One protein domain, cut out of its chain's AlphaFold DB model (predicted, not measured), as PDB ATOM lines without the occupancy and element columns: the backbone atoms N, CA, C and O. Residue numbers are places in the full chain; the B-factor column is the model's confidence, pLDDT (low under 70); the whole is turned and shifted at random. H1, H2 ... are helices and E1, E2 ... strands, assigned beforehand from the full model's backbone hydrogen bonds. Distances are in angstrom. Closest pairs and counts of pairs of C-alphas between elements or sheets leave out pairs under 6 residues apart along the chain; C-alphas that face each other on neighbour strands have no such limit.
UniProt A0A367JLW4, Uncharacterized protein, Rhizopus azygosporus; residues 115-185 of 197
ATOM      1  N   LYS A 115      24.808  25.418 293.716       92.25
ATOM      2  CA  LYS A 115      25.301  25.998 292.457       92.25
ATOM      3  C   LYS A 115      26.825  26.055 292.455       92.25
ATOM      4  O   LYS A 115      27.435  26.368 293.474       92.25
ATOM      5  N   THR A 116      27.438  25.827 291.296       92.06
ATOM      6  CA  THR A 116      28.866  26.107 291.086       92.06
ATOM      7  C   THR A 116      29.124  27.602 291.231       92.06
ATOM      8  O   THR A 116      28.368  28.406 290.683       92.06
ATOM      9  N   LEU A 117      30.173  27.969 291.964       86.62
ATOM     10  CA  LEU A 117      30.483  29.370 292.258       86.62
ATOM     11  C   LEU A 117      31.740  29.863 291.542       86.62
ATOM     12  O   LEU A 117      31.722  30.939 290.956       86.62
ATOM     13  N   LYS A 118      32.836  29.112 291.657       88.06
ATOM     14  CA  LYS A 118      34.170  29.587 291.287       88.06
ATOM     15  C   LYS A 118      34.517  29.164 289.865       88.06
ATOM     16  O   LYS A 118      34.298  28.011 289.505       88.06
ATOM     17  N   THR A 119      35.131  30.061 289.109       93.56
ATOM     18  CA  THR A 119      35.824  29.742 287.856       93.56
ATOM     19  C   THR A 119      37.328  29.759 288.128       93.56
ATOM     20  O   THR A 119      37.808  30.566 288.922       93.56
ATOM     21  N   VAL A 120      38.066  28.818 287.546       91.94
ATOM     22  CA  VAL A 120      39.518  28.668 287.711       91.94
ATOM     23  C   VAL A 120      40.151  28.589 286.324       91.94
ATOM     24  O   VAL A 120      39.493  28.164 285.374       91.94
ATOM     25  N   ILE A 121      41.417  28.989 286.199       94.38
ATOM     26  CA  ILE A 121      42.208  28.749 284.986       94.38
ATOM     27  C   ILE A 121      42.171  27.254 284.666       94.38
ATOM     28  O   ILE A 121      42.236  26.414 285.567       94.38
ATOM     29  N   ASN A 122      42.051  26.916 283.386       94.31
ATOM     30  CA  ASN A 122      41.967  25.530 282.966       94.31
ATOM     31  C   ASN A 122      43.205  24.754 283.451       94.31
ATOM     32  O   ASN A 122      44.338  25.094 283.084       94.31
ATOM     33  N   PRO A 123      43.025  23.713 284.286       90.38
ATOM     34  CA  PRO A 123      44.144  22.958 284.835       90.38
ATOM     35  C   PRO A 123      44.906  22.189 283.755       90.38
ATOM     36  O   PRO A 123      46.025  21.768 284.010       90.38
ATOM     37  N   ARG A 124      44.332  22.020 282.554       92.12
ATOM     38  CA  ARG A 124      44.964  21.372 281.401       92.12
ATOM     39  C   ARG A 124      45.641  22.438 280.529       92.12
ATOM     40  O   ARG A 124      44.920  23.125 279.804       92.12
ATOM     41  N   PRO A 125      46.982  22.589 280.565       93.56
ATOM     42  CA  PRO A 125      47.673  23.690 279.888       93.56
ATOM     43  C   PRO A 125      47.390  23.750 278.386       93.56
ATOM     44  O   PRO A 125      47.056  24.812 277.876       93.56
ATOM     45  N   TYR A 126      47.393  22.596 277.713       93.88
ATOM     46  CA  TYR A 126      47.124  22.478 276.276       93.88
ATOM     47  C   TYR A 126      45.708  22.909 275.862       93.88
ATOM     48  O   TYR A 126      45.483  23.225 274.705       93.88
ATOM     49  N   ARG A 127      44.740  22.950 276.791       92.88
ATOM     50  CA  ARG A 127      43.366  23.407 276.510       92.88
ATOM     51  C   ARG A 127      43.150  24.881 276.828       92.88
ATOM     52  O   ARG A 127      42.024  25.347 276.707       92.88
ATOM     53  N   ARG A 128      44.170  25.598 277.312       94.19
ATOM     54  CA  ARG A 128      44.023  27.009 277.702       94.19
ATOM     55  C   ARG A 128      43.866  27.939 276.505       94.19
ATOM     56  O   ARG A 128      43.291  29.001 276.689       94.19
ATOM     57  N   VAL A 129      44.347  27.529 275.330       92.81
ATOM     58  CA  VAL A 129      44.190  28.280 274.077       92.81
ATOM     59  C   VAL A 129      42.706  28.372 273.713       92.81
ATOM     60  O   VAL A 129      42.175  29.470 273.611       92.81
ATOM     61  N   ASP A 130      42.010  27.232 273.657       94.94
ATOM     62  CA  ASP A 130      40.588  27.196 273.278       94.94
ATOM     63  C   ASP A 130      39.640  27.483 274.453       94.94
ATOM     64  O   ASP A 130      38.563  28.050 274.294       94.94
ATOM     65  N   MET A 131      40.010  27.050 275.665       93.31
ATOM     66  CA  MET A 131      39.209  27.201 276.882       93.31
ATOM     67  C   MET A 131      40.092  27.626 278.062       93.31
ATOM     68  O   MET A 131      40.483  26.781 278.879       93.31
ATOM     69  N   PRO A 132      40.391  28.929 278.206       92.00
ATOM     70  CA  PRO A 132      41.324  29.432 279.216       92.00
ATOM     71  C   PRO A 132      40.822  29.246 280.648       92.00
ATOM     72  O   PRO A 132      41.619  29.076 281.572       92.00
ATOM     73  N   THR A 133      39.504  29.234 280.853       94.56
ATOM     74  CA  THR A 133      38.889  29.124 282.177       94.56
ATOM     75  C   THR A 133      37.811  28.043 282.218       94.56
ATOM     76  O   THR A 133      37.135  27.767 281.231       94.56
ATOM     77  N   VAL A 134      37.662  27.397 283.377       92.00
ATOM     78  CA  VAL A 134      36.687  26.327 283.618       92.00
ATOM     79  C   VAL A 134      35.967  26.535 284.944       92.00
ATOM     80  O   VAL A 134      36.531  27.038 285.920       92.00
ATOM     81  N   LYS A 135      34.701  26.118 285.011       92.69
ATOM     82  CA  LYS A 135      33.932  26.141 286.261       92.69
ATOM     83  C   LYS A 135      34.485  25.089 287.225       92.69
ATOM     84  O   LYS A 135      34.632  23.920 286.881       92.69
ATOM     85  N   CYS A 136      34.766  25.495 288.459       89.25
ATOM     86  CA  CYS A 136      35.145  24.588 289.532       89.25
ATOM     87  C   CYS A 136      33.896  23.879 290.061       89.25
ATOM     88  O   CYS A 136      33.019  24.494 290.671       89.25
ATOM     89  N   HIS A 137      33.825  22.569 289.828       88.12
ATOM     90  CA  HIS A 137      32.706  21.739 290.269       88.12
ATOM     91  C   HIS A 137      32.857  21.213 291.703       88.12
ATOM     92  O   HIS A 137      31.861  20.817 292.297       88.12
ATOM     93  N   GLY A 138      34.070  21.215 292.266       91.06
ATOM     94  CA  GLY A 138      34.330  20.681 293.610       91.06
ATOM     95  C   GLY A 138      33.808  21.565 294.748       91.06
ATOM     96  O   GLY A 138      33.512  21.059 295.827       91.06
ATOM     97  N   LEU A 139      33.654  22.873 294.509       91.81
ATOM     98  CA  LEU A 139      33.154  23.829 295.495       91.81
ATOM     99  C   LEU A 139      31.798  24.392 295.064       91.81
ATOM    100  O   LEU A 139      31.679  25.088 294.052       91.81
ATOM    101  N   LEU A 140      30.782  24.122 295.875       93.12
ATOM    102  CA  LEU A 140      29.405  24.507 295.617       93.12
ATOM    103  C   LEU A 140      28.910  25.524 296.644       93.12
ATOM    104  O   LEU A 140      29.282  25.497 297.812       93.12
ATOM    105  N   ARG A 141      28.025  26.420 296.211       91.75
ATOM    106  CA  ARG A 141      27.347  27.406 297.053       91.75
ATOM    107  C   ARG A 141      25.868  27.071 297.149       91.75
ATOM    108  O   ARG A 141      25.214  26.871 296.127       91.75
ATOM    109  N   CYS A 142      25.333  27.073 298.363       92.00
ATOM    110  CA  CYS A 142      23.899  26.944 298.578       92.00
ATOM    111  C   CYS A 142      23.146  28.167 298.037       92.00
ATOM    112  O   CYS A 142      23.585  29.303 298.234       92.00
ATOM    113  N   LYS A 143      22.016  27.949 297.349       89.44
ATOM    114  CA  LYS A 143      21.137  29.045 296.903       89.44
ATOM    115  C   LYS A 143      20.521  29.799 298.081       89.44
ATOM    116  O   LYS A 143      20.401  31.022 298.008       89.44
ATOM    117  N   ASN A 144      20.170  29.084 299.146       87.38
ATOM    118  CA  ASN A 144      19.457  29.647 300.281       87.38
ATOM    119  C   ASN A 144      20.381  30.520 301.149       87.38
ATOM    120  O   ASN A 144      21.382  30.014 301.675       87.38
ATOM    121  N   PRO A 145      20.070  31.819 301.314       80.62
ATOM    122  CA  PRO A 145      20.867  32.724 302.136       80.62
ATOM    123  C   PRO A 145      20.837  32.354 303.626       80.62
ATOM    124  O   PRO A 145      21.855  32.497 304.296       80.62
ATOM    125  N   LYS A 146      19.728  31.785 304.117       82.44
ATOM    126  CA  LYS A 146      19.529  31.413 305.529       82.44
ATOM    127  C   LYS A 146      20.217  30.103 305.922       82.44
ATOM    128  O   LYS A 146      20.258  29.751 307.090       82.44
ATOM    129  N   CYS A 147      20.782  29.368 304.962       81.88
ATOM    130  CA  CYS A 147      21.475  28.102 305.225       81.88
ATOM    131  C   CYS A 147      22.790  28.284 306.012       81.88
ATOM    132  O   CYS A 147      23.389  27.309 306.472       81.88
ATOM    133  N   SER A 148      23.295  29.513 306.114       78.81
ATOM    134  CA  SER A 148      24.511  29.806 306.860       78.81
ATOM    135  C   SER A 148      24.177  30.265 308.276       78.81
ATOM    136  O   SER A 148      23.362  31.173 308.416       78.81
ATOM    137  N   PRO A 149      24.834  29.708 309.309       68.00
ATOM    138  CA  PRO A 149      24.557  30.062 310.701       68.00
ATOM    139  C   PRO A 149      24.842  31.539 311.015       68.00
ATOM    140  O   PRO A 149      24.220  32.099 311.905       68.00
ATOM    141  N   ASN A 150      25.722  32.197 310.249       67.00
ATOM    142  CA  ASN A 150      26.188  33.555 310.558       67.00
ATOM    143  C   ASN A 150      25.482  34.654 309.739       67.00
ATOM    144  O   ASN A 150      25.991  35.773 309.683       67.00
ATOM    145  N   GLY A 151      24.377  34.338 309.045       61.09
ATOM    146  CA  GLY A 151      23.456  35.294 308.394       61.09
ATOM    147  C   GLY A 151      23.996  36.136 307.222       61.09
ATOM    148  O   GLY A 151      23.224  36.592 306.388       61.09
ATOM    149  N   SER A 152      25.313  36.303 307.104       61.62
ATOM    150  CA  SER A 152      25.962  37.276 306.215       61.62
ATOM    151  C   SER A 152      26.496  36.677 304.911       61.62
ATOM    152  O   SER A 152      26.675  37.384 303.921       61.62
ATOM    153  N   LYS A 153      26.761  35.365 304.865       72.31
ATOM    154  CA  LYS A 153      27.365  34.698 303.698       72.31
ATOM    155  C   LYS A 153      26.668  33.384 303.406       72.31
ATOM    156  O   LYS A 153      26.538  32.560 304.301       72.31
ATOM    157  N   ARG A 154      26.286  33.144 302.147       81.25
ATOM    158  CA  ARG A 154      25.731  31.851 301.699       81.25
ATOM    159  C   ARG A 154      26.692  30.704 302.038       81.25
ATOM    160  O   ARG A 154      27.893  30.816 301.793       81.25
ATOM    161  N   LYS A 155      26.159  29.586 302.541       88.88
ATOM    162  CA  LYS A 155      26.951  28.404 302.913       88.88
ATOM    163  C   LYS A 155      27.664  27.810 301.691       88.88
ATOM    164  O   LYS A 155      27.050  27.629 300.634       88.88
ATOM    165  N   LEU A 156      28.943  27.489 301.859       90.88
ATOM    166  CA  LEU A 156      29.749  26.754 300.886       90.88
ATOM    167  C   LEU A 156      29.879  25.289 301.301       90.88
ATOM    168  O   LEU A 156      29.964  24.978 302.490       90.88
ATOM    169  N   TRP A 157      29.921  24.415 300.306       91.56
ATOM    170  CA  TRP A 157      30.043  22.975 300.454       91.56
ATOM    171  C   TRP A 157      31.125  22.441 299.527       91.56
ATOM    172  O   TRP A 157      31.144  22.759 298.337       91.56
ATOM    173  N   ASN A 158      31.985  21.572 300.055       92.94
ATOM    174  CA  ASN A 158      32.689  20.624 299.204       92.94
ATOM    175  C   ASN A 158      31.645  19.644 298.634       92.94
ATOM    176  O   ASN A 158      30.824  19.114 299.388       92.94
ATOM    177  N   ARG A 159      31.657  19.437 297.313       92.62
ATOM    178  CA  ARG A 159      30.710  18.574 296.600       92.62
ATOM    179  C   ARG A 159      30.681  17.156 297.159       92.62
ATOM    180  O   ARG A 159      29.596  16.620 297.376       92.62
ATOM    181  N   ASP A 160      31.842  16.573 297.426       93.06
ATOM    182  CA  ASP A 160      31.947  15.185 297.879       93.06
ATOM    183  C   ASP A 160      31.411  15.046 299.303       93.06
ATOM    184  O   ASP A 160      30.651  14.129 299.613       93.06
ATOM    185  N   LEU A 161      31.710  16.031 300.155       92.69
ATOM    186  CA  LEU A 161      31.197  16.081 301.521       92.69
ATOM    187  C   LEU A 161      29.673  16.257 301.546       92.69
ATOM    188  O   LEU A 161      28.989  15.565 302.297       92.69
ATOM    189  N   ALA A 162      29.122  17.134 300.702       93.12
ATOM    190  CA  ALA A 162      27.673  17.273 300.570       93.12
ATOM    191  C   ALA A 162      27.020  15.965 300.097       93.12
ATOM    192  O   ALA A 162      26.000  15.544 300.641       93.12
ATOM    193  N   THR A 163      27.649  15.292 299.135       92.56
ATOM    194  CA  THR A 163      27.186  14.011 298.593       92.56
ATOM    195  C   THR A 163      27.161  12.926 299.673       92.56
ATOM    196  O   THR A 163      26.136  12.269 299.855       92.56
ATOM    197  N   ALA A 164      28.236  12.788 300.453       93.56
ATOM    198  CA  ALA A 164      28.328  11.824 301.550       93.56
ATOM    199  C   ALA A 164      27.273  12.073 302.643       93.56
ATOM    200  O   ALA A 164      26.629  11.134 303.116       93.56
ATOM    201  N   LEU A 165      27.038  13.337 303.015       94.25
ATOM    202  CA  LEU A 165      25.999  13.691 303.988       94.25
ATOM    203  C   LEU A 165      24.589  13.376 303.473       94.25
ATOM    204  O   LEU A 165      23.749  12.891 304.232       94.25
ATOM    205  N   ASN A 166      24.329  13.595 302.185       94.62
ATOM    206  CA  ASN A 166      23.046  13.248 301.580       94.62
ATOM    207  C   ASN A 166      22.841  11.729 301.481       94.62
ATOM    208  O   ASN A 166      21.738  11.252 301.742       94.62
ATOM    209  N   PHE A 167      23.892  10.947 301.207       92.44
ATOM    210  CA  PHE A 167      23.822   9.485 301.312       92.44
ATOM    211  C   PHE A 167      23.502   9.026 302.731       92.44
ATOM    212  O   PHE A 167      22.643   8.164 302.914       92.44
ATOM    213  N   ARG A 168      24.121   9.644 303.743       92.69
ATOM    214  CA  ARG A 168      23.790   9.371 305.144       92.69
ATOM    215  C   ARG A 168      22.310   9.639 305.432       92.69
ATOM    216  O   ARG A 168      21.663   8.792 306.036       92.69
ATOM    217  N   LYS A 169      21.753  10.761 304.961       92.19
ATOM    218  CA  LYS A 169      20.315  11.062 305.103       92.19
ATOM    219  C   LYS A 169      19.423  10.003 304.455       92.19
ATOM    220  O   LYS A 169      18.443   9.577 305.056       92.19
ATOM    221  N   ILE A 170      19.764   9.567 303.242       91.31
ATOM    222  CA  ILE A 170      19.032   8.503 302.541       91.31
ATOM    223  C   ILE A 170      19.053   7.213 303.362       91.31
ATOM    224  O   ILE A 170      18.009   6.599 303.547       91.31
ATOM    225  N   LEU A 171      20.225   6.814 303.857       91.00
ATOM    226  CA  LEU A 171      20.392   5.598 304.649       91.00
ATOM    227  C   LEU A 171      19.579   5.634 305.945       91.00
ATOM    228  O   LEU A 171      18.917   4.654 306.270       91.00
ATOM    229  N   ILE A 172      19.594   6.763 306.655       91.75
ATOM    230  CA  ILE A 172      18.799   6.954 307.875       91.75
ATOM    231  C   ILE A 172      17.305   6.842 307.554       91.75
ATOM    232  O   ILE A 172      16.609   6.039 308.163       91.75
ATOM    233  N   SER A 173      16.835   7.545 306.520       90.25
ATOM    234  CA  SER A 173      15.438   7.477 306.073       90.25
ATOM    235  C   SER A 173      15.008   6.058 305.693       90.25
ATOM    236  O   SER A 173      13.906   5.637 306.039       90.25
ATOM    237  N   LEU A 174      15.869   5.303 305.003       89.06
ATOM    238  CA  LEU A 174      15.610   3.902 304.667       89.06
ATOM    239  C   LEU A 174      15.549   3.019 305.916       89.06
ATOM    240  O   LEU A 174      14.714   2.129 305.974       89.06
ATOM    241  N   ARG A 175      16.391   3.274 306.920       89.50
ATOM    242  CA  ARG A 175      16.380   2.518 308.176       89.50
ATOM    243  C   ARG A 175      15.133   2.799 309.016       89.50
ATOM    244  O   ARG A 175      14.588   1.875 309.600       89.50
ATOM    245  N   GLU A 176      14.704   4.055 309.085       93.31
ATOM    246  CA  GLU A 176      13.604   4.487 309.957       93.31
ATOM    247  C   GLU A 176      12.228   4.298 309.316       93.31
ATOM    248  O   GLU A 176      11.291   3.849 309.964       93.31
ATOM    249  N   THR A 177      12.091   4.632 308.031       90.81
ATOM    250  CA  THR A 177      10.785   4.677 307.346       90.81
ATOM    251  C   THR A 177      10.654   3.663 306.215       90.81
ATOM    252  O   THR A 177       9.603   3.595 305.578       90.81
ATOM    253  N   SER A 178      11.721   2.914 305.902       87.06
ATOM    254  CA  SER A 178      11.819   2.052 304.708       87.06
ATOM    255  C   SER A 178      11.564   2.775 303.378       87.06
ATOM    256  O   SER A 178      11.401   2.145 302.335       87.06
ATOM    257  N   LYS A 179      11.545   4.114 303.380       89.00
ATOM    258  CA  LYS A 179      11.251   4.947 302.213       89.00
ATOM    259  C   LYS A 179      12.405   5.897 301.940       89.00
ATOM    260  O   LYS A 179      13.080   6.393 302.842       89.00
ATOM    261  N   ARG A 180      12.633   6.168 300.655       88.38
ATOM    262  CA  ARG A 180      13.622   7.149 300.205       88.38
ATOM    263  C   ARG A 180      13.029   8.564 300.273       88.38
ATOM    264  O   ARG A 180      11.892   8.746 299.836       88.38
ATOM    265  N   PRO A 181      13.783   9.585 300.720       89.31
ATOM    266  CA  PRO A 181      13.292  10.959 300.716       89.31
ATOM    267  C   PRO A 181      12.929  11.424 299.302       89.31
ATOM    268  O   PRO A 181      13.717  11.256 298.365       89.31
ATOM    269  N   LYS A 182      11.764  12.072 299.155       89.44
ATOM    270  CA  LYS A 182      11.218  12.523 297.859       89.44
ATOM    271  C   LYS A 182      12.198  13.395 297.066       89.44
ATOM    272  O   LYS A 182      12.269  13.290 295.845       89.44
ATOM    273  N   ILE A 183      13.002  14.210 297.753       88.62
ATOM    274  CA  ILE A 183      14.017  15.087 297.141       88.62
ATOM    275  C   ILE A 183      15.094  14.326 296.349       88.62
ATOM    276  O   ILE A 183      15.680  14.887 295.420       88.62
ATOM    277  N   PHE A 184      15.327  13.056 296.692       88.56
ATOM    278  CA  PHE A 184      16.311  12.174 296.066       88.56
ATOM    279  C   PHE A 184      15.664  11.097 295.188       88.56
ATOM    280  O   PHE A 184      16.354  10.165 294.768       88.56
ATOM    281  N   MET A 185      14.359  11.181 294.915       87.06
ATOM    282  CA  MET A 185      13.653  10.257 294.025       87.06
ATOM    283  C   MET A 185      13.582  10.811 292.601       87.06
ATOM    284  O   MET A 185      13.352  12.003 292.388       87.06
TER     285      MET A 185
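AT A GLANCE: This is residues 115 to 185 of the 197 residues of an uncharacterized protein of Rhizopus azygosporus (UniProt A0A367JLW4). What would one see first? Two small two-stranded hairpins and one helix follow each other along an elongated, slender body: E3 and E4 form the hairpin near the middle, E1 and E2 the one toward one end, and H1 leads from E4 toward the other end, where residues 178 to 185 fold back beside it. The long link of residues 143 to 155 loops out to the side of E3 and E4, and residues 115 to 116 pair briefly with E3. What is it made of, and how large is it? The printed part has 71 residues, with four named strands and then one named helix in the order E1, E2, E3, E4, H1; both sheets are antiparallel, and the class is mixed, helices and strands, with under half of the residues in named elements. It is only just extended, close to loose, with a radius of gyration of the C-alphas of 17.0 A and spans of 53 by 30 by 16 A.

IN THESE COORDINATES: Which residues form the strands? E3 is residues 139 to 142, 10.2 A from first to last C-alpha, and E4 is residues 156 to 158, 7.0 A. E1, residues 119 to 121, begins at C-alpha 119 (35.824, 29.742, 287.856) and measures 7.1 A, as does E2, residues 133 to 135. Where is the helix? H1 is residues 159 to 177, 26.6 A long, from C-alpha 159 at (30.710, 18.574, 296.600) to C-alpha 177 at (10.785, 4.677, 307.346).

HOW THE PARTS SIT: How do the strands pair? E3 and E4 are a hairpin, antiparallel at 139 degrees, with N 140 and O 157 within hydrogen-bond range at 2.8 A; residues 115 to 116 pair antiparallel with residues 140 to 141 of E3. E1 and E2 are also a hairpin, antiparallel at 144 degrees, with N 120 and O 134 at 2.9 A. How does the helix stand to them? The closest C-alphas of E3 and H1 are those of Leu 139 and Arg 159, 5.9 A apart, while their centres are 18.0 A apart. H1 is apart from E1 and E2, and in its backbone every O i to N i+4 pair is within hydrogen-bond range. Do the two hairpins meet? E1 is apart from E3 and E4, and E2 is apart from both as well.

THE WHOLE: How far does it reach? The two C-alphas farthest apart are those of Val 129 and Glu 176, 52.8 A, and the outline is flat. Which links are long? The links E1 to E2, with 11 residues, and E3 to E4, with 13, are long; E2 to E3 and E4 to H1 are tight, and the printed part has no cut. Where is confidence low? Residues 149 to 152 are under 70 in pLDDT, and the mean of the printed part is 88.9.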